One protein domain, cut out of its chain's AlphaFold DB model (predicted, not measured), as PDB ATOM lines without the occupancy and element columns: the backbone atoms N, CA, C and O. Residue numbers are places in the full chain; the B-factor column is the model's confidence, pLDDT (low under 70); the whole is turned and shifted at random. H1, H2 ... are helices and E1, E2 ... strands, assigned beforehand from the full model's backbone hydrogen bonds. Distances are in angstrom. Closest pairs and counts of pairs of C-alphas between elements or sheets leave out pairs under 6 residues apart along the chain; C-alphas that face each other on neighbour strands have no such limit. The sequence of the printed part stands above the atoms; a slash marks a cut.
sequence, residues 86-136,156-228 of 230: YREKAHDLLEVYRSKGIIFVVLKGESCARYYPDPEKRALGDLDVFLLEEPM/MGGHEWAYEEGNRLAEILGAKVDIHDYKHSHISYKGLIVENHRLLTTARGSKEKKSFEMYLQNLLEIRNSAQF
ATOM      1  N   TYR A  86      32.206  -7.052 -24.468       96.94
ATOM      2  CA  TYR A  86      33.671  -7.078 -24.404       96.94
ATOM      3  C   TYR A  86      34.246  -7.915 -25.554       96.94
ATOM      4  O   TYR A  86      35.113  -7.430 -26.285       96.94
ATOM      5  N   ARG A  87      33.746  -9.142 -25.754       96.38
ATOM      6  CA  ARG A  87      34.274 -10.077 -26.758       96.38
ATOM      7  C   ARG A  87      33.981  -9.639 -28.182       96.38
ATOM      8  O   ARG A  87      34.846  -9.813 -29.033       96.38
ATOM      9  N   GLU A  88      32.833  -9.020 -28.435       97.31
ATOM     10  CA  GLU A  88      32.527  -8.409 -29.736       97.31
ATOM     11  C   GLU A  88      33.568  -7.343 -30.107       97.31
ATOM     12  O   GLU A  88      34.170  -7.384 -31.181       97.31
ATOM     13  N   LYS A  89      33.858  -6.416 -29.187       97.06
ATOM     14  CA  LYS A  89      34.853  -5.352 -29.409       97.06
ATOM     15  C   LYS A  89      36.270  -5.903 -29.523       97.06
ATOM     16  O   LYS A  89      37.050  -5.406 -30.334       97.06
ATOM     17  N   ALA A  90      36.611  -6.901 -28.710       97.50
ATOM     18  CA  ALA A  90      37.892  -7.588 -28.799       97.50
ATOM     19  C   ALA A  90      38.043  -8.246 -30.176       97.50
ATOM     20  O   ALA A  90      39.039  -8.018 -30.855       97.50
ATOM     21  N   HIS A  91      37.032  -8.992 -30.622       97.31
ATOM     22  CA  HIS A  91      37.019  -9.659 -31.918       97.31
ATOM     23  C   HIS A  91      37.235  -8.673 -33.074       97.31
ATOM     24  O   HIS A  91      38.102  -8.913 -33.910       97.31
ATOM     25  N   ASP A  92      36.531  -7.537 -33.081       96.62
ATOM     26  CA  ASP A  92      36.714  -6.481 -34.088       96.62
ATOM     27  C   ASP A  92      38.178  -6.025 -34.219       96.62
ATOM     28  O   ASP A  92      38.681  -5.848 -35.329       96.62
ATOM     29  N   LEU A  93      38.859  -5.797 -33.093       97.38
ATOM     30  CA  LEU A  93      40.252  -5.340 -33.082       97.38
ATOM     31  C   LEU A  93      41.212  -6.456 -33.515       97.38
ATOM     32  O   LEU A  93      42.107  -6.238 -34.333       97.38
ATOM     33  N   LEU A  94      41.015  -7.656 -32.971       97.25
ATOM     34  CA  LEU A  94      41.881  -8.810 -33.206       97.25
ATOM     35  C   LEU A  94      41.799  -9.319 -34.653       97.25
ATOM     36  O   LEU A  94      42.808  -9.762 -35.200       97.25
ATOM     37  N   GLU A  95      40.641  -9.203 -35.306       96.94
ATOM     38  CA  GLU A  95      40.489  -9.501 -36.737       96.94
ATOM     39  C   GLU A  95      41.327  -8.563 -37.612       96.94
ATOM     40  O   GLU A  95      41.946  -9.000 -38.585       96.94
ATOM     41  N   VAL A  96      41.424  -7.280 -37.252       96.31
ATOM     42  CA  VAL A  96      42.271  -6.334 -37.988       96.31
ATOM     43  C   VAL A  96      43.742  -6.700 -37.841       96.31
ATOM     44  O   VAL A  96      44.455  -6.706 -38.845       96.31
ATOM     45  N   TYR A  97      44.186  -7.073 -36.639       96.69
ATOM     46  CA  TYR A  97      45.546  -7.574 -36.422       96.69
ATOM     47  C   TYR A  97      45.821  -8.815 -37.278       96.69
ATOM     48  O   TYR A  97      46.776  -8.827 -38.059       96.69
ATOM     49  N   ARG A  98      44.927  -9.807 -37.242       94.88
ATOM     50  CA  ARG A  98      45.035 -11.019 -38.065       94.88
ATOM     51  C   ARG A  98      45.136 -10.696 -39.557       94.88
ATOM     52  O   ARG A  98      45.997 -11.236 -40.240       94.88
ATOM     53  N   SER A  99      44.327  -9.761 -40.061       93.69
ATOM     54  CA  SER A  99      44.348  -9.346 -41.477       93.69
ATOM     55  C   SER A  99      45.673  -8.718 -41.941       93.69
ATOM     56  O   SER A  99      45.881  -8.514 -43.139       93.69
ATOM     57  N   LYS A 100      46.557  -8.375 -40.998       93.56
ATOM     58  CA  LYS A 100      47.874  -7.773 -41.227       93.56
ATOM     59  C   LYS A 100      49.029  -8.719 -40.909       93.56
ATOM     60  O   LYS A 100      50.161  -8.255 -40.841       93.56
ATOM     61  N   GLY A 101      48.753 -10.012 -40.743       92.69
ATOM     62  CA  GLY A 101      49.775 -10.995 -40.386       92.69
ATOM     63  C   GLY A 101      50.274 -10.818 -38.953       92.69
ATOM     64  O   GLY A 101      51.441 -11.066 -38.672       92.69
ATOM     65  N   ILE A 102      49.418 -10.336 -38.045       94.31
ATOM     66  CA  ILE A 102      49.720 -10.279 -36.615       94.31
ATOM     67  C   ILE A 102      48.968 -11.403 -35.907       94.31
ATOM     68  O   ILE A 102      47.734 -11.453 -35.890       94.31
ATOM     69  N   ILE A 103      49.730 -12.279 -35.265       93.44
ATOM     70  CA  ILE A 103      49.241 -13.279 -34.324       93.44
ATOM     71  C   ILE A 103      49.063 -12.603 -32.963       93.44
ATOM     72  O   ILE A 103      49.928 -11.865 -32.497       93.44
ATOM     73  N   PHE A 104      47.953 -12.881 -32.289       94.19
ATOM     74  CA  PHE A 104      47.680 -12.370 -30.951       94.19
ATOM     75  C   PHE A 104      47.604 -13.510 -29.935       94.19
ATOM     76  O   PHE A 104      46.912 -14.510 -30.127       94.19
ATOM     77  N   VAL A 105      48.291 -13.336 -28.811       94.69
ATOM     78  CA  VAL A 105      48.189 -14.214 -27.647       94.69
ATOM     79  C   VAL A 105      47.385 -13.478 -26.585       94.69
ATOM     80  O   VAL A 105      47.869 -12.511 -26.006       94.69
ATOM     81  N   VAL A 106      46.154 -13.930 -26.335       95.44
ATOM     82  CA  VAL A 106      45.314 -13.391 -25.256       95.44
ATOM     83  C   VAL A 106      45.830 -13.897 -23.911       95.44
ATOM     84  O   VAL A 106      45.993 -15.108 -23.718       95.44
ATOM     85  N   LEU A 107      46.076 -12.971 -22.992       94.06
ATOM     86  CA  LEU A 107      46.650 -13.214 -21.673       94.06
ATOM     87  C   LEU A 107      45.621 -12.977 -20.556       94.06
ATOM     88  O   LEU A 107      44.467 -12.617 -20.791       94.06
ATOM     89  N   LYS A 108      46.061 -13.234 -19.320       93.31
ATOM     90  CA  LYS A 108      45.378 -12.929 -18.052       93.31
ATOM     91  C   LYS A 108      43.865 -13.204 -18.081       93.31
ATOM     92  O   LYS A 108      43.481 -14.340 -18.351       93.31
ATOM     93  N   GLY A 109      43.028 -12.220 -17.737       93.06
ATOM     94  CA  GLY A 109      41.619 -12.376 -17.366       93.06
ATOM     95  C   GLY A 109      40.822 -13.275 -18.307       93.06
ATOM     96  O   GLY A 109      40.319 -14.308 -17.866       93.06
ATOM     97  N   GLU A 110      40.793 -12.934 -19.596       93.81
ATOM     98  CA  GLU A 110      40.044 -13.680 -20.616       93.81
ATOM     99  C   GLU A 110      40.572 -15.112 -20.789       93.81
ATOM    100  O   GLU A 110      39.814 -16.082 -20.820       93.81
ATOM    101  N   SER A 111      41.896 -15.291 -20.827       92.75
ATOM    102  CA  SER A 111      42.484 -16.634 -20.930       92.75
ATOM    103  C   SER A 111      42.261 -17.493 -19.677       92.75
ATOM    104  O   SER A 111      42.030 -18.701 -19.793       92.75
ATOM    105  N   CYS A 112      42.300 -16.876 -18.494       91.75
ATOM    106  CA  CYS A 112      42.101 -17.511 -17.195       91.75
ATOM    107  C   CYS A 112      40.634 -17.876 -16.940       91.75
ATOM    108  O   CYS A 112      40.373 -18.851 -16.236       91.75
ATOM    109  N   ALA A 113      39.683 -17.130 -17.514       92.00
ATOM    110  CA  ALA A 113      38.249 -17.385 -17.373       92.00
ATOM    111  C   ALA A 113      37.870 -18.813 -17.794       92.00
ATOM    112  O   ALA A 113      37.022 -19.438 -17.165       92.00
ATOM    113  N   ARG A 114      38.578 -19.391 -18.776       91.00
ATOM    114  CA  ARG A 114      38.368 -20.771 -19.252       91.00
ATOM    115  C   ARG A 114      38.595 -21.858 -18.197       91.00
ATOM    116  O   ARG A 114      38.186 -22.994 -18.414       91.00
ATOM    117  N   TYR A 115      39.268 -21.538 -17.093       89.69
ATOM    118  CA  TYR A 115      39.492 -22.471 -15.983       89.69
ATOM    119  C   TYR A 115      38.444 -22.344 -14.871       89.69
ATOM    120  O   TYR A 115      38.486 -23.111 -13.910       89.69
ATOM    121  N   TYR A 116      37.512 -21.395 -14.979       89.31
ATOM    122  CA  TYR A 116      36.370 -21.315 -14.075       89.31
ATOM    123  C   TYR A 116      35.306 -22.334 -14.503       89.31
ATOM    124  O   TYR A 116      35.157 -22.590 -15.699       89.31
ATOM    125  N   PRO A 117      34.528 -22.901 -13.560       87.69
ATOM    126  CA  PRO A 117      33.466 -23.851 -13.901       87.69
ATOM    127  C   PRO A 117      32.411 -23.299 -14.867       87.69
ATOM    128  O   PRO A 117      31.839 -24.059 -15.642       87.69
ATOM    129  N   ASP A 118      32.171 -21.988 -14.824       87.94
ATOM    130  CA  ASP A 118      31.336 -21.258 -15.776       87.94
ATOM    131  C   ASP A 118      32.124 -20.038 -16.295       87.94
ATOM    132  O   ASP A 118      32.178 -19.005 -15.615       87.94
ATOM    133  N   PRO A 119      32.800 -20.156 -17.455       89.38
ATOM    134  CA  PRO A 119      33.646 -19.093 -17.996       89.38
ATOM    135  C   PRO A 119      32.895 -17.798 -18.317       89.38
ATOM    136  O   PRO A 119      33.472 -16.720 -18.203       89.38
ATOM    137  N   GLU A 120      31.615 -17.887 -18.686       87.81
ATOM    138  CA  GLU A 120      30.797 -16.732 -19.080       87.81
ATOM    139  C   GLU A 120      30.428 -15.844 -17.899       87.81
ATOM    140  O   GLU A 120      30.189 -14.646 -18.050       87.81
ATOM    141  N   LYS A 121      30.401 -16.437 -16.707       88.62
ATOM    142  CA  LYS A 121      30.097 -15.723 -15.479       88.62
ATOM    143  C   LYS A 121      31.266 -14.861 -15.022       88.62
ATOM    144  O   LYS A 121      31.009 -13.779 -14.501       88.62
ATOM    145  N   ARG A 122      32.517 -15.307 -15.207       90.38
ATOM    146  CA  ARG A 122      33.728 -14.611 -14.735       90.38
ATOM    147  C   ARG A 122      33.724 -13.164 -15.222       90.38
ATOM    148  O   ARG A 122      33.822 -12.932 -16.421       90.38
ATOM    149  N   ALA A 123      33.667 -12.197 -14.310       90.50
ATOM    150  CA  ALA A 123      33.729 -10.794 -14.703       90.50
ATOM    151  C   ALA A 123      35.067 -10.487 -15.400       90.50
ATOM    152  O   ALA A 123      36.140 -10.755 -14.843       90.50
ATOM    153  N   LEU A 124      34.993  -9.946 -16.617       92.94
ATOM    154  CA  LEU A 124      36.152  -9.540 -17.408       92.94
ATOM    155  C   LEU A 124      36.476  -8.059 -17.193       92.94
ATOM    156  O   LEU A 124      35.608  -7.254 -16.854       92.94
ATOM    157  N   GLY A 125      37.752  -7.719 -17.363       92.19
ATOM    158  CA  GLY A 125      38.276  -6.366 -17.206       92.19
ATOM    159  C   GLY A 125      38.817  -5.824 -18.523       92.19
ATOM    160  O   GLY A 125      38.083  -5.636 -19.489       92.19
ATOM    161  N   ASP A 126      40.113  -5.556 -18.536       95.38
ATOM    162  CA  ASP A 126      40.908  -5.250 -19.716       95.38
ATOM    163  C   ASP A 126      41.147  -6.483 -20.606       95.38
ATOM    164  O   ASP A 126      40.929  -7.639 -20.232       95.38
ATOM    165  N   LEU A 127      41.536  -6.221 -21.853       97.56
ATOM    166  CA  LEU A 127      42.038  -7.229 -22.778       97.56
ATOM    167  C   LEU A 127      43.560  -7.165 -22.823       97.56
ATOM    168  O   LEU A 127      44.134  -6.262 -23.423       97.56
ATOM    169  N   ASP A 128      44.211  -8.159 -22.240       97.62
ATOM    170  CA  ASP A 128      45.658  -8.304 -22.308       97.62
ATOM    171  C   ASP A 128      46.067  -9.103 -23.538       97.62
ATOM    172  O   ASP A 128      45.666 -10.260 -23.701       97.62
ATOM    173  N   VAL A 129      46.905  -8.518 -24.390       97.38
ATOM    174  CA  VAL A 129      47.414  -9.192 -25.591       97.38
ATOM    175  C   VAL A 129      48.918  -9.093 -25.685       97.38
ATOM    176  O   VAL A 129      49.504  -8.077 -25.339       97.38
ATOM    177  N   PHE A 130      49.541 -10.139 -26.210       96.19
ATOM    178  CA  PHE A 130      50.924 -10.119 -26.665       96.19
ATOM    179  C   PHE A 130      50.942 -10.439 -28.157       96.19
ATOM    180  O   PHE A 130      50.411 -11.472 -28.574       96.19
ATOM    181  N   LEU A 131      51.485  -9.527 -28.960       95.56
ATOM    182  CA  LEU A 131      51.390  -9.584 -30.417       95.56
ATOM    183  C   LEU A 131      52.673 -10.142 -31.032       95.56
ATOM    184  O   LEU A 131      53.768  -9.842 -30.572       95.56
ATOM    185  N   LEU A 132      52.543 -10.956 -32.069       93.06
ATOM    186  CA  LEU A 132      53.643 -11.617 -32.764       93.06
ATOM    187  C   LEU A 132      53.455 -11.461 -34.269       93.06
ATOM    188  O   LEU A 132      52.328 -11.461 -34.755       93.06
ATOM    189  N   GLU A 133      54.552 -11.335 -35.006       90.75
ATOM    190  CA  GLU A 133      54.505 -11.390 -36.465       90.75
ATOM    191  C   GLU A 133      54.228 -12.832 -36.904       90.75
ATOM    192  O   GLU A 133      54.813 -13.781 -36.373       90.75
ATOM    193  N   GLU A 134      53.317 -13.000 -37.855       84.88
ATOM    194  CA  GLU A 134      53.101 -14.278 -38.519       84.88
ATOM    195  C   GLU A 134      54.353 -14.647 -39.332       84.88
ATOM    196  O   GLU A 134      54.864 -13.812 -40.083       84.88
ATOM    197  N   PRO A 135      54.884 -15.878 -39.206       76.00
ATOM    198  CA  PRO A 135      56.052 -16.280 -39.976       76.00
ATOM    199  C   PRO A 135      55.763 -16.168 -41.479       76.00
ATOM    200  O   PRO A 135      54.894 -16.862 -42.004       76.00
ATOM    201  N   MET A 136      56.507 -15.327 -42.200       63.19
ATOM    202  CA  MET A 136      56.474 -15.351 -43.665       63.19
ATOM    203  C   MET A 136      56.981 -16.712 -44.163       63.19
ATOM    204  O   MET A 136      58.078 -17.136 -43.790       63.19
ATOM    205  N   MET A 156      63.394  -4.879 -37.736       45.41
ATOM    206  CA  MET A 156      62.248  -4.935 -36.837       45.41
ATOM    207  C   MET A 156      61.324  -6.006 -37.419       45.41
ATOM    208  O   MET A 156      60.474  -5.702 -38.247       45.41
ATOM    209  N   GLY A 157      61.593  -7.262 -37.078       61.53
ATOM    210  CA  GLY A 157      60.718  -8.402 -37.340       61.53
ATOM    211  C   GLY A 157      60.400  -9.111 -36.025       61.53
ATOM    212  O   GLY A 157      61.089  -8.906 -35.021       61.53
ATOM    213  N   GLY A 158      59.355  -9.927 -36.011       81.50
ATOM    214  CA  GLY A 158      58.886 -10.655 -34.835       81.50
ATOM    215  C   GLY A 158      58.051  -9.799 -33.878       81.50
ATOM    216  O   GLY A 158      57.303  -8.909 -34.287       81.50
ATOM    217  N   HIS A 159      58.161 -10.089 -32.579       89.31
ATOM    218  CA  HIS A 159      57.341  -9.473 -31.530       89.31
ATOM    219  C   HIS A 159      57.358  -7.933 -31.535       89.31
ATOM    220  O   HIS A 159      56.311  -7.298 -31.428       89.31
ATOM    221  N   GLU A 160      58.538  -7.326 -31.665       90.50
ATOM    222  CA  GLU A 160      58.693  -5.876 -31.511       90.50
ATOM    223  C   GLU A 160      57.967  -5.100 -32.620       90.50
ATOM    224  O   GLU A 160      57.297  -4.105 -32.348       90.50
ATOM    225  N   TRP A 161      58.025  -5.602 -33.858       92.56
ATOM    226  CA  TRP A 161      57.254  -5.038 -34.964       92.56
ATOM    227  C   TRP A 161      55.750  -5.194 -34.734       92.56
ATOM    228  O   TRP A 161      55.007  -4.226 -34.875       92.56
ATOM    229  N   ALA A 162      55.299  -6.382 -34.325       94.75
ATOM    230  CA  ALA A 162      53.882  -6.645 -34.090       94.75
ATOM    231  C   ALA A 162      53.304  -5.783 -32.955       94.75
ATOM    232  O   ALA A 162      52.158  -5.339 -33.038       94.75
ATOM    233  N   TYR A 163      54.099  -5.497 -31.922       95.75
ATOM    234  CA  TYR A 163      53.737  -4.557 -30.864       95.75
ATOM    235  C   TYR A 163      53.511  -3.137 -31.412       95.75
ATOM    236  O   TYR A 163      52.466  -2.535 -31.142       95.75
ATOM    237  N   GLU A 164      54.463  -2.602 -32.185       96.19
ATOM    238  CA  GLU A 164      54.373  -1.255 -32.767       96.19
ATOM    239  C   GLU A 164      53.248  -1.152 -33.808       96.19
ATOM    240  O   GLU A 164      52.449  -0.210 -33.767       96.19
ATOM    241  N   GLU A 165      53.130  -2.136 -34.700       96.62
ATOM    242  CA  GLU A 165      52.099  -2.151 -35.740       96.62
ATOM    243  C   GLU A 165      50.705  -2.361 -35.147       96.62
ATOM    244  O   GLU A 165      49.761  -1.705 -35.581       96.62
ATOM    245  N   GLY A 166      50.556  -3.184 -34.105       97.38
ATOM    246  CA  GLY A 166      49.291  -3.324 -33.379       97.38
ATOM    247  C   GLY A 166      48.801  -1.992 -32.808       97.38
ATOM    248  O   GLY A 166      47.644  -1.617 -33.002       97.38
ATOM    249  N   ASN A 167      49.700  -1.215 -32.192       98.06
ATOM    250  CA  ASN A 167      49.385   0.139 -31.727       98.06
ATOM    251  C   ASN A 167      48.942   1.046 -32.884       98.06
ATOM    252  O   ASN A 167      47.892   1.683 -32.802       98.06
ATOM    253  N   ARG A 168      49.698   1.062 -33.987       97.94
ATOM    254  CA  ARG A 168      49.379   1.879 -35.168       97.94
ATOM    255  C   ARG A 168      48.026   1.513 -35.781       97.94
ATOM    256  O   ARG A 168      47.245   2.391 -36.142       97.94
ATOM    257  N   LEU A 169      47.732   0.219 -35.905       98.00
ATOM    258  CA  LEU A 169      46.462  -0.275 -36.438       98.00
ATOM    259  C   LEU A 169      45.293   0.109 -35.536       98.00
ATOM    260  O   LEU A 169      44.252   0.523 -36.046       98.00
ATOM    261  N   ALA A 170      45.466   0.044 -34.215       97.88
ATOM    262  CA  ALA A 170      44.448   0.508 -33.283       97.88
ATOM    263  C   ALA A 170      44.139   2.005 -33.471       97.88
ATOM    264  O   ALA A 170      42.966   2.378 -33.532       97.88
ATOM    265  N   GLU A 171      45.154   2.861 -33.640       98.06
ATOM    266  CA  GLU A 171      44.954   4.291 -33.939       98.06
ATOM    267  C   GLU A 171      44.209   4.513 -35.260       98.06
ATOM    268  O   GLU A 171      43.303   5.345 -35.329       98.06
ATOM    269  N   ILE A 172      44.535   3.741 -36.305       97.06
ATOM    270  CA  ILE A 172      43.842   3.799 -37.605       97.06
ATOM    271  C   ILE A 172      42.353   3.452 -37.459       97.06
ATOM    272  O   ILE A 172      41.514   4.036 -38.146       97.06
ATOM    273  N   LEU A 173      42.007   2.546 -36.541       95.88
ATOM    274  CA  LEU A 173      40.619   2.214 -36.197       95.88
ATOM    275  C   LEU A 173      39.945   3.252 -35.284       95.88
ATOM    276  O   LEU A 173      38.806   3.052 -34.857       95.88
ATOM    277  N   GLY A 174      40.624   4.358 -34.977       97.12
ATOM    278  CA  GLY A 174      40.119   5.429 -34.126       97.12
ATOM    279  C   GLY A 174      40.249   5.153 -32.628       97.12
ATOM    280  O   GLY A 174      39.610   5.843 -31.833       97.12
ATOM    281  N   ALA A 175      41.045   4.159 -32.221       98.00
ATOM    282  CA  ALA A 175      41.377   3.968 -30.815       98.00
ATOM    283  C   ALA A 175      42.313   5.078 -30.324       98.00
ATOM    284  O   ALA A 175      43.127   5.616 -31.075       98.00
ATOM    285  N   LYS A 176      42.241   5.385 -29.028       98.12
ATOM    286  CA  LYS A 176      43.263   6.202 -28.366       98.12
ATOM    287  C   LYS A 176      44.354   5.280 -27.835       98.12
ATOM    288  O   LYS A 176      44.045   4.431 -27.001       98.12
ATOM    289  N   VAL A 177      45.596   5.483 -28.261       97.81
ATOM    290  CA  VAL A 177      46.755   4.728 -27.770       97.81
ATOM    291  C   VAL A 177      47.603   5.597 -26.852       97.81
ATOM    292  O   VAL A 177      47.879   6.761 -27.137       97.81
ATOM    293  N   ASP A 178      47.990   5.025 -25.721       96.31
ATOM    294  CA  ASP A 178      48.825   5.641 -24.704       96.31
ATOM    295  C   ASP A 178      50.049   4.749 -24.434       96.31
ATOM    296  O   ASP A 178      49.923   3.574 -24.080       96.31
ATOM    297  N   ILE A 179      51.245   5.315 -24.611       91.81
ATOM    298  CA  ILE A 179      52.537   4.638 -24.457       91.81
ATOM    299  C   ILE A 179      53.304   5.275 -23.286       91.81
ATOM    300  O   ILE A 179      54.339   5.919 -23.464       91.81
ATOM    301  N   HIS A 180      52.764   5.159 -22.072       81.81
ATOM    302  CA  HIS A 180      53.403   5.673 -20.852       81.81
ATOM    303  C   HIS A 180      54.148   4.610 -20.023       81.81
ATOM    304  O   HIS A 180      55.063   4.970 -19.277       81.81
ATOM    305  N   ASP A 181      53.819   3.320 -20.154       81.94
ATOM    306  CA  ASP A 181      54.543   2.219 -19.495       81.94
ATOM    307  C   ASP A 181      55.549   1.579 -20.469       81.94
ATOM    308  O   ASP A 181      55.331   1.477 -21.673       81.94
ATOM    309  N   TYR A 182      56.684   1.130 -19.936       86.94
ATOM    310  CA  TYR A 182      57.686   0.377 -20.686       86.94
ATOM    311  C   TYR A 182      57.264  -1.073 -20.967       86.94
ATOM    312  O   TYR A 182      57.903  -1.730 -21.788       86.94
ATOM    313  N   LYS A 183      56.257  -1.600 -20.257       90.06
ATOM    314  CA  LYS A 183      55.807  -2.994 -20.397       90.06
ATOM    315  C   LYS A 183      54.666  -3.185 -21.383       90.06
ATOM    316  O   LYS A 183      54.603  -4.240 -22.002       90.06
ATOM    317  N   HIS A 184      53.753  -2.229 -21.472       94.19
ATOM    318  CA  HIS A 184      52.576  -2.302 -22.328       94.19
ATOM    319  C   HIS A 184      52.082  -0.899 -22.672       94.19
ATOM    320  O   HIS A 184      52.238   0.040 -21.888       94.19
ATOM    321  N   SER A 185      51.464  -0.767 -23.838       96.81
ATOM    322  CA  SER A 185      50.632   0.386 -24.162       96.81
ATOM    323  C   SER A 185      49.202   0.140 -23.684       96.81
ATOM    324  O   SER A 185      48.754  -1.000 -23.554       96.81
ATOM    325  N   HIS A 186      48.480   1.227 -23.424       97.88
ATOM    326  CA  HIS A 186      47.049   1.192 -23.148       97.88
ATOM    327  C   HIS A 186      46.296   1.700 -24.371       97.88
ATOM    328  O   HIS A 186      46.516   2.819 -24.833       97.88
ATOM    329  N   ILE A 187      45.384   0.886 -24.881       98.00
ATOM    330  CA  ILE A 187      44.565   1.199 -26.046       98.00
ATOM    331  C   ILE A 187      43.113   1.277 -25.581       98.00
ATOM    332  O   ILE A 187      42.565   0.310 -25.058       98.00
ATOM    333  N   SER A 188      42.468   2.422 -25.776       98.06
ATOM    334  CA  SER A 188      41.033   2.581 -25.540       98.06
ATOM    335  C   SER A 188      40.285   2.476 -26.867       98.06
ATOM    336  O   SER A 188      40.344   3.390 -27.693       98.06
ATOM    337  N   TYR A 189      39.586   1.358 -27.075       97.88
ATOM    338  CA  TYR A 189      38.885   1.022 -28.315       97.88
ATOM    339  C   TYR A 189      37.403   0.736 -28.048       97.88
ATOM    340  O   TYR A 189      37.060  -0.227 -27.373       97.88
ATOM    341  N   LYS A 190      36.491   1.583 -28.549       96.38
ATOM    342  CA  LYS A 190      35.026   1.427 -28.358       96.38
ATOM    343  C   LYS A 190      34.603   1.200 -26.885       96.38
ATOM    344  O   LYS A 190      33.648   0.475 -26.586       96.38
ATOM    345  N   GLY A 191      35.329   1.812 -25.945       95.12
ATOM    346  CA  GLY A 191      35.125   1.664 -24.498       95.12
ATOM    347  C   GLY A 191      35.758   0.417 -23.865       95.12
ATOM    348  O   GLY A 191      35.705   0.291 -22.648       95.12
ATOM    349  N   LEU A 192      36.364  -0.477 -24.651       97.38
ATOM    350  CA  LEU A 192      37.238  -1.546 -24.167       97.38
ATOM    351  C   LEU A 192      38.645  -0.983 -23.915       97.38
ATOM    352  O   LEU A 192      39.166  -0.230 -24.739       97.38
ATOM    353  N   ILE A 193      39.254  -1.358 -22.791       97.69
ATOM    354  CA  ILE A 193      40.677  -1.123 -22.529       97.69
ATOM    355  C   ILE A 193      41.450  -2.368 -22.948       97.69
ATOM    356  O   ILE A 193      41.097  -3.476 -22.553       97.69
ATOM    357  N   VAL A 194      42.490  -2.179 -23.750       98.12
ATOM    358  CA  VAL A 194      43.394  -3.238 -24.198       98.12
ATOM    359  C   VAL A 194      44.805  -2.895 -23.725       98.12
ATOM    360  O   VAL A 194      45.311  -1.812 -24.030       98.12
ATOM    361  N   GLU A 195      45.436  -3.807 -22.994       97.69
ATOM    362  CA  GLU A 195      46.859  -3.759 -22.667       97.69
ATOM    363  C   GLU A 195      47.620  -4.539 -23.744       97.69
ATOM    364  O   GLU A 195      47.658  -5.772 -23.744       97.69
ATOM    365  N   ASN A 196      48.219  -3.828 -24.701       97.56
ATOM    366  CA  ASN A 196      49.117  -4.451 -25.670       97.56
ATOM    367  C   ASN A 196      50.493  -4.576 -25.014       97.56
ATOM    368  O   ASN A 196      51.180  -3.583 -24.791       97.56
ATOM    369  N   HIS A 197      50.868  -5.790 -24.632       96.25
ATOM    370  CA  HIS A 197      52.103  -6.099 -23.931       96.25
ATOM    371  C   HIS A 197      53.301  -6.136 -24.876       96.25
ATOM    372  O   HIS A 197      53.350  -6.934 -25.806       96.25
ATOM    373  N   ARG A 198      54.314  -5.332 -24.541       94.19
ATOM    374  CA  ARG A 198      55.686  -5.419 -25.064       94.19
ATOM    375  C   ARG A 198      56.553  -6.393 -24.264       94.19
ATOM    376  O   ARG A 198      57.561  -6.896 -24.737       94.19
ATOM    377  N   LEU A 199      56.211  -6.603 -22.994       92.31
ATOM    378  CA  LEU A 199      56.882  -7.553 -22.111       92.31
ATOM    379  C   LEU A 199      55.834  -8.395 -21.382       92.31
ATOM    380  O   LEU A 199      54.840  -7.866 -20.871       92.31
ATOM    381  N   LEU A 200      56.088  -9.697 -21.279       90.25
ATOM    382  CA  LEU A 200      55.264 -10.655 -20.539       90.25
ATOM    383  C   LEU A 200      55.440 -10.489 -19.026       90.25
ATOM    384  O   LEU A 200      54.523 -10.754 -18.248       90.25
ATOM    385  N   THR A 201      56.623 -10.054 -18.587       87.06
ATOM    386  CA  THR A 201      56.986  -9.942 -17.172       87.06
ATOM    387  C   THR A 201      57.699  -8.627 -16.837       87.06
ATOM    388  O   THR A 201      57.935  -7.747 -17.664       87.06
ATOM    389  N   THR A 202      58.074  -8.462 -15.563       82.06
ATOM    390  CA  THR A 202      58.871  -7.312 -15.113       82.06
ATOM    391  C   THR A 202      60.363  -7.497 -15.420       82.06
ATOM    392  O   THR A 202      61.168  -7.774 -14.536       82.06
ATOM    393  N   ALA A 203      60.776  -7.308 -16.672       77.31
ATOM    394  CA  ALA A 203      62.148  -7.587 -17.123       77.31
ATOM    395  C   ALA A 203      63.197  -6.482 -16.817       77.31
ATOM    396  O   ALA A 203      64.190  -6.327 -17.533       77.31
ATOM    397  N   ARG A 204      63.021  -5.689 -15.746       77.56
ATOM    398  CA  ARG A 204      63.933  -4.579 -15.390       77.56
ATOM    399  C   ARG A 204      64.902  -4.957 -14.261       77.56
ATOM    400  O   ARG A 204      64.505  -5.532 -13.249       77.56
ATOM    401  N   GLY A 205      66.174  -4.576 -14.413       76.94
ATOM    402  CA  GLY A 205      67.161  -4.518 -13.323       76.94
ATOM    403  C   GLY A 205      67.903  -5.810 -12.946       76.94
ATOM    404  O   GLY A 205      68.817  -5.730 -12.135       76.94
ATOM    405  N   SER A 206      67.582  -6.974 -13.525       88.50
ATOM    406  CA  SER A 206      68.327  -8.229 -13.291       88.50
ATOM    407  C   SER A 206      68.541  -8.996 -14.597       88.50
ATOM    408  O   SER A 206      67.688  -8.970 -15.487       88.50
ATOM    409  N   LYS A 207      69.696  -9.665 -14.718       87.94
ATOM    410  CA  LYS A 207      70.026 -10.509 -15.874       87.94
ATOM    411  C   LYS A 207      69.102 -11.724 -15.931       87.94
ATOM    412  O   LYS A 207      68.600 -12.043 -16.997       87.94
ATOM    413  N   GLU A 208      68.822 -12.327 -14.781       90.06
ATOM    414  CA  GLU A 208      67.927 -13.474 -14.625       90.06
ATOM    415  C   GLU A 208      66.518 -13.142 -15.123       90.06
ATOM    416  O   GLU A 208      65.951 -13.900 -15.902       90.06
ATOM    417  N   LYS A 209      65.977 -11.972 -14.751       88.31
ATOM    418  CA  LYS A 209      64.655 -11.519 -15.214       88.31
ATOM    419  C   LYS A 209      64.602 -11.325 -16.728       88.31
ATOM    420  O   LYS A 209      63.627 -11.715 -17.354       88.31
ATOM    421  N   LYS A 210      65.657 -10.757 -17.320       87.06
ATOM    422  CA  LYS A 210      65.763 -10.601 -18.779       87.06
ATOM    423  C   LYS A 210      65.873 -11.949 -19.488       87.06
ATOM    424  O   LYS A 210      65.210 -12.157 -20.493       87.06
ATOM    425  N   SER A 211      66.674 -12.872 -18.957       87.00
ATOM    426  CA  SER A 211      66.786 -14.227 -19.503       87.00
ATOM    427  C   SER A 211      65.469 -14.997 -19.404       87.00
ATOM    428  O   SER A 211      65.131 -15.726 -20.330       87.00
ATOM    429  N   PHE A 212      64.713 -14.816 -18.319       90.19
ATOM    430  CA  PHE A 212      63.390 -15.413 -18.165       90.19
ATOM    431  C   PHE A 212      62.372 -14.825 -19.148       90.19
ATOM    432  O   PHE A 212      61.651 -15.581 -19.788       90.19
ATOM    433  N   GLU A 213      62.362 -13.503 -19.334       90.94
ATOM    434  CA  GLU A 213      61.539 -12.842 -20.354       90.94
ATOM    435  C   GLU A 213      61.843 -13.383 -21.759       90.94
ATOM    436  O   GLU A 213      60.935 -13.844 -22.442       90.94
ATOM    437  N   MET A 214      63.122 -13.420 -22.154       86.88
ATOM    438  CA  MET A 214      63.539 -13.979 -23.447       86.88
ATOM    439  C   MET A 214      63.102 -15.438 -23.611       86.88
ATOM    440  O   MET A 214      62.662 -15.841 -24.683       86.88
ATOM    441  N   TYR A 215      63.216 -16.240 -22.550       88.19
ATOM    442  CA  TYR A 215      62.767 -17.627 -22.571       88.19
ATOM    443  C   TYR A 215      61.259 -17.734 -22.837       88.19
ATOM    444  O   TYR A 215      60.851 -18.530 -23.679       88.19
ATOM    445  N   LEU A 216      60.436 -16.919 -22.167       89.94
ATOM    446  CA  LEU A 216      58.988 -16.914 -22.376       89.94
ATOM    447  C   LEU A 216      58.605 -16.455 -23.789       89.94
ATOM    448  O   LEU A 216      57.764 -17.097 -24.415       89.94
ATOM    449  N   GLN A 217      59.234 -15.397 -24.304       88.19
ATOM    450  CA  GLN A 217      58.982 -14.908 -25.665       88.19
ATOM    451  C   GLN A 217      59.322 -15.979 -26.711       88.19
ATOM    452  O   GLN A 217      58.482 -16.304 -27.548       88.19
ATOM    453  N   ASN A 218      60.480 -16.637 -26.577       84.56
ATOM    454  CA  ASN A 218      60.879 -17.738 -27.459       84.56
ATOM    455  C   ASN A 218      59.873 -18.901 -27.448       84.56
ATOM    456  O   ASN A 218      59.621 -19.507 -28.487       84.56
ATOM    457  N   LEU A 219      59.287 -19.238 -26.292       87.25
ATOM    458  CA  LEU A 219      58.263 -20.287 -26.222       87.25
ATOM    459  C   LEU A 219      57.010 -19.931 -27.029       87.25
ATOM    460  O   LEU A 219      56.409 -20.822 -27.634       87.25
ATOM    461  N   LEU A 220      56.609 -18.657 -27.033       85.00
ATOM    462  CA  LEU A 220      55.456 -18.203 -27.809       85.00
ATOM    463  C   LEU A 220      55.754 -18.220 -29.311       85.00
ATOM    464  O   LEU A 220      54.921 -18.690 -30.081       85.00
ATOM    465  N   GLU A 221      56.946 -17.788 -29.719       77.94
ATOM    466  CA  GLU A 221      57.369 -17.808 -31.125       77.94
ATOM    467  C   GLU A 221      57.454 -19.240 -31.678       77.94
ATOM    468  O   GLU A 221      56.842 -19.542 -32.701       77.94
ATOM    469  N   ILE A 222      58.119 -20.162 -30.967       70.88
ATOM    470  CA  ILE A 222      58.274 -21.566 -31.402       70.88
ATOM    471  C   ILE A 222      56.919 -22.262 -31.553       70.88
ATOM    472  O   ILE A 222      56.692 -22.989 -32.522       70.88
ATOM    473  N   ARG A 223      56.010 -22.066 -30.588       63.88
ATOM    474  CA  ARG A 223      54.692 -22.713 -30.610       63.88
ATOM    475  C   ARG A 223      53.872 -22.285 -31.823       63.88
ATOM    476  O   ARG A 223      53.144 -23.111 -32.367       63.88
ATOM    477  N   ASN A 224      53.995 -21.027 -32.233       58.31
ATOM    478  CA  ASN A 224      53.282 -20.514 -33.396       58.31
ATOM    479  C   ASN A 224      53.892 -21.029 -34.700       58.31
ATOM    480  O   ASN A 224      53.140 -21.423 -35.582       58.31
ATOM    481  N   SER A 225      55.218 -21.161 -34.794       56.28
ATOM    482  CA  SER A 225      55.863 -21.793 -35.954       56.28
ATOM    483  C   SER A 225      55.450 -23.261 -36.141       56.28
ATOM    484  O   SER A 225      55.265 -23.711 -37.265       56.28
ATOM    485  N   ALA A 226      55.240 -24.006 -35.048       52.34
ATOM    486  CA  ALA A 226      54.838 -25.415 -35.104       52.34
ATOM    487  C   ALA A 226      53.372 -25.642 -35.530       52.34
ATOM    488  O   ALA A 226      53.028 -26.748 -35.939       52.34
ATOM    489  N   GLN A 227      52.495 -24.632 -35.441       48.38
ATOM    490  CA  GLN A 227      51.107 -24.741 -35.921       48.38
ATOM    491  C   GLN A 227      50.985 -24.668 -37.451       48.38
ATOM    492  O   GLN A 227      49.946 -25.054 -37.976       48.38
ATOM    493  N   PHE A 228      52.032 -24.232 -38.159       44.81
ATOM    494  CA  PHE A 228      52.082 -24.206 -39.627       44.81
ATOM    495  C   PHE A 228      52.543 -25.531 -40.257       44.81
ATOM    496  O   PHE A 228      52.389 -25.713 -41.460       44.81
TER     497      PHE A 228
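What this domain is: This is residues 86 to 136 and 156 to 228 of the 230 residues of an uncharacterized protein of Bacteroides ovatus (UniProt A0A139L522). A strongly twisted sheet of five strands curls round the helix H3, and H1 crosses the same face of the sheet beside one part of H3. The long helix H4 and the short H2 only graze the sheet, H4 near E2 and E1, and a loop of residues 114 to 126 joins H2 to E2. The printed part has 124 residues, with four named helices and five named strands in the order H1 E1 H2 E2 H3 E3 E4 E5 H4. The sheet is mixed, in the order E1 E2 E5 E4 E3, and the class is mixed, helices and strands. The whole is compact, with a radius of gyration of the C-alphas of 14.7 A and a rounded outline of 38 by 37 by 35 A.

How they stand to each other: In the sheet, E2, residues 127 to 133, is antiparallel to the edge strand E1, residues 102 to 106, with N 103 and O 132 2.8 A apart. On its other side E2 is parallel to E5, residues 192 to 197, with N 129 and O 195 2.9 A apart. E3, residues 176 to 178, E4, residues 184 to 189, and E5 form a meander, each strand the antiparallel neighbour of the one before. E3 and E4 are a hairpin, with N 178 and O 186 2.8 A apart, and E4 and E5 are another, with N 187 and O 194 2.8 A apart. The sheet curls round H3, residues 159 to 172; the closest C-alphas of H3 and E2 are those of His 159 and Leu 132, 4.4 A apart. H1, residues 86 to 98, is on the same face as H3, in two layers of helices and sheet. Its height over the sheet is 7.3 A, and it lies over E5, slantwise to the strands at 41 degrees on the local plane. With residues 93 to 97 alone H1 touches H3, the closest C-alphas being those of Tyr 97 and Gly 166, 6.4 A apart, at a steep tilt of 64 degrees, opposite ways. H2, residues 108 to 113, only grazes the sheet; its Lys 108 and Asp 128 of E2 have C-alphas 6.3 A apart. H4, residues 207 to 226, only grazes the sheet with residues 217 to 224. H3 and H4 are only just apart, closest 8.2 A. Every O i to N i+4 pair is within hydrogen-bond range in H2, H3 and H4, and 8 of 9 are in H1.

Where its parts are: H1 begins at C-alpha 86 (33.671, -7.078, -24.404) and is 18.2 A long. E2 is 19.0 A long, H3 19.9 A, E4 15.3 A and E5 15.5 A. H4, 28.7 A, ends at C-alpha 226 (54.838, -25.415, -35.104).

The domain as a whole: The C-alphas of Pro 117 and Met 156, the two farthest apart, are 41.4 A apart. Residues 137 to 155 are not printed, and C-alphas 136 and 156 are 13.7 A apart across this cut, in the link from E2 to H3. The link from H2 to E2 is long. pLDDT is under 70 at residues 136, 156 to 157 and 223 to 228.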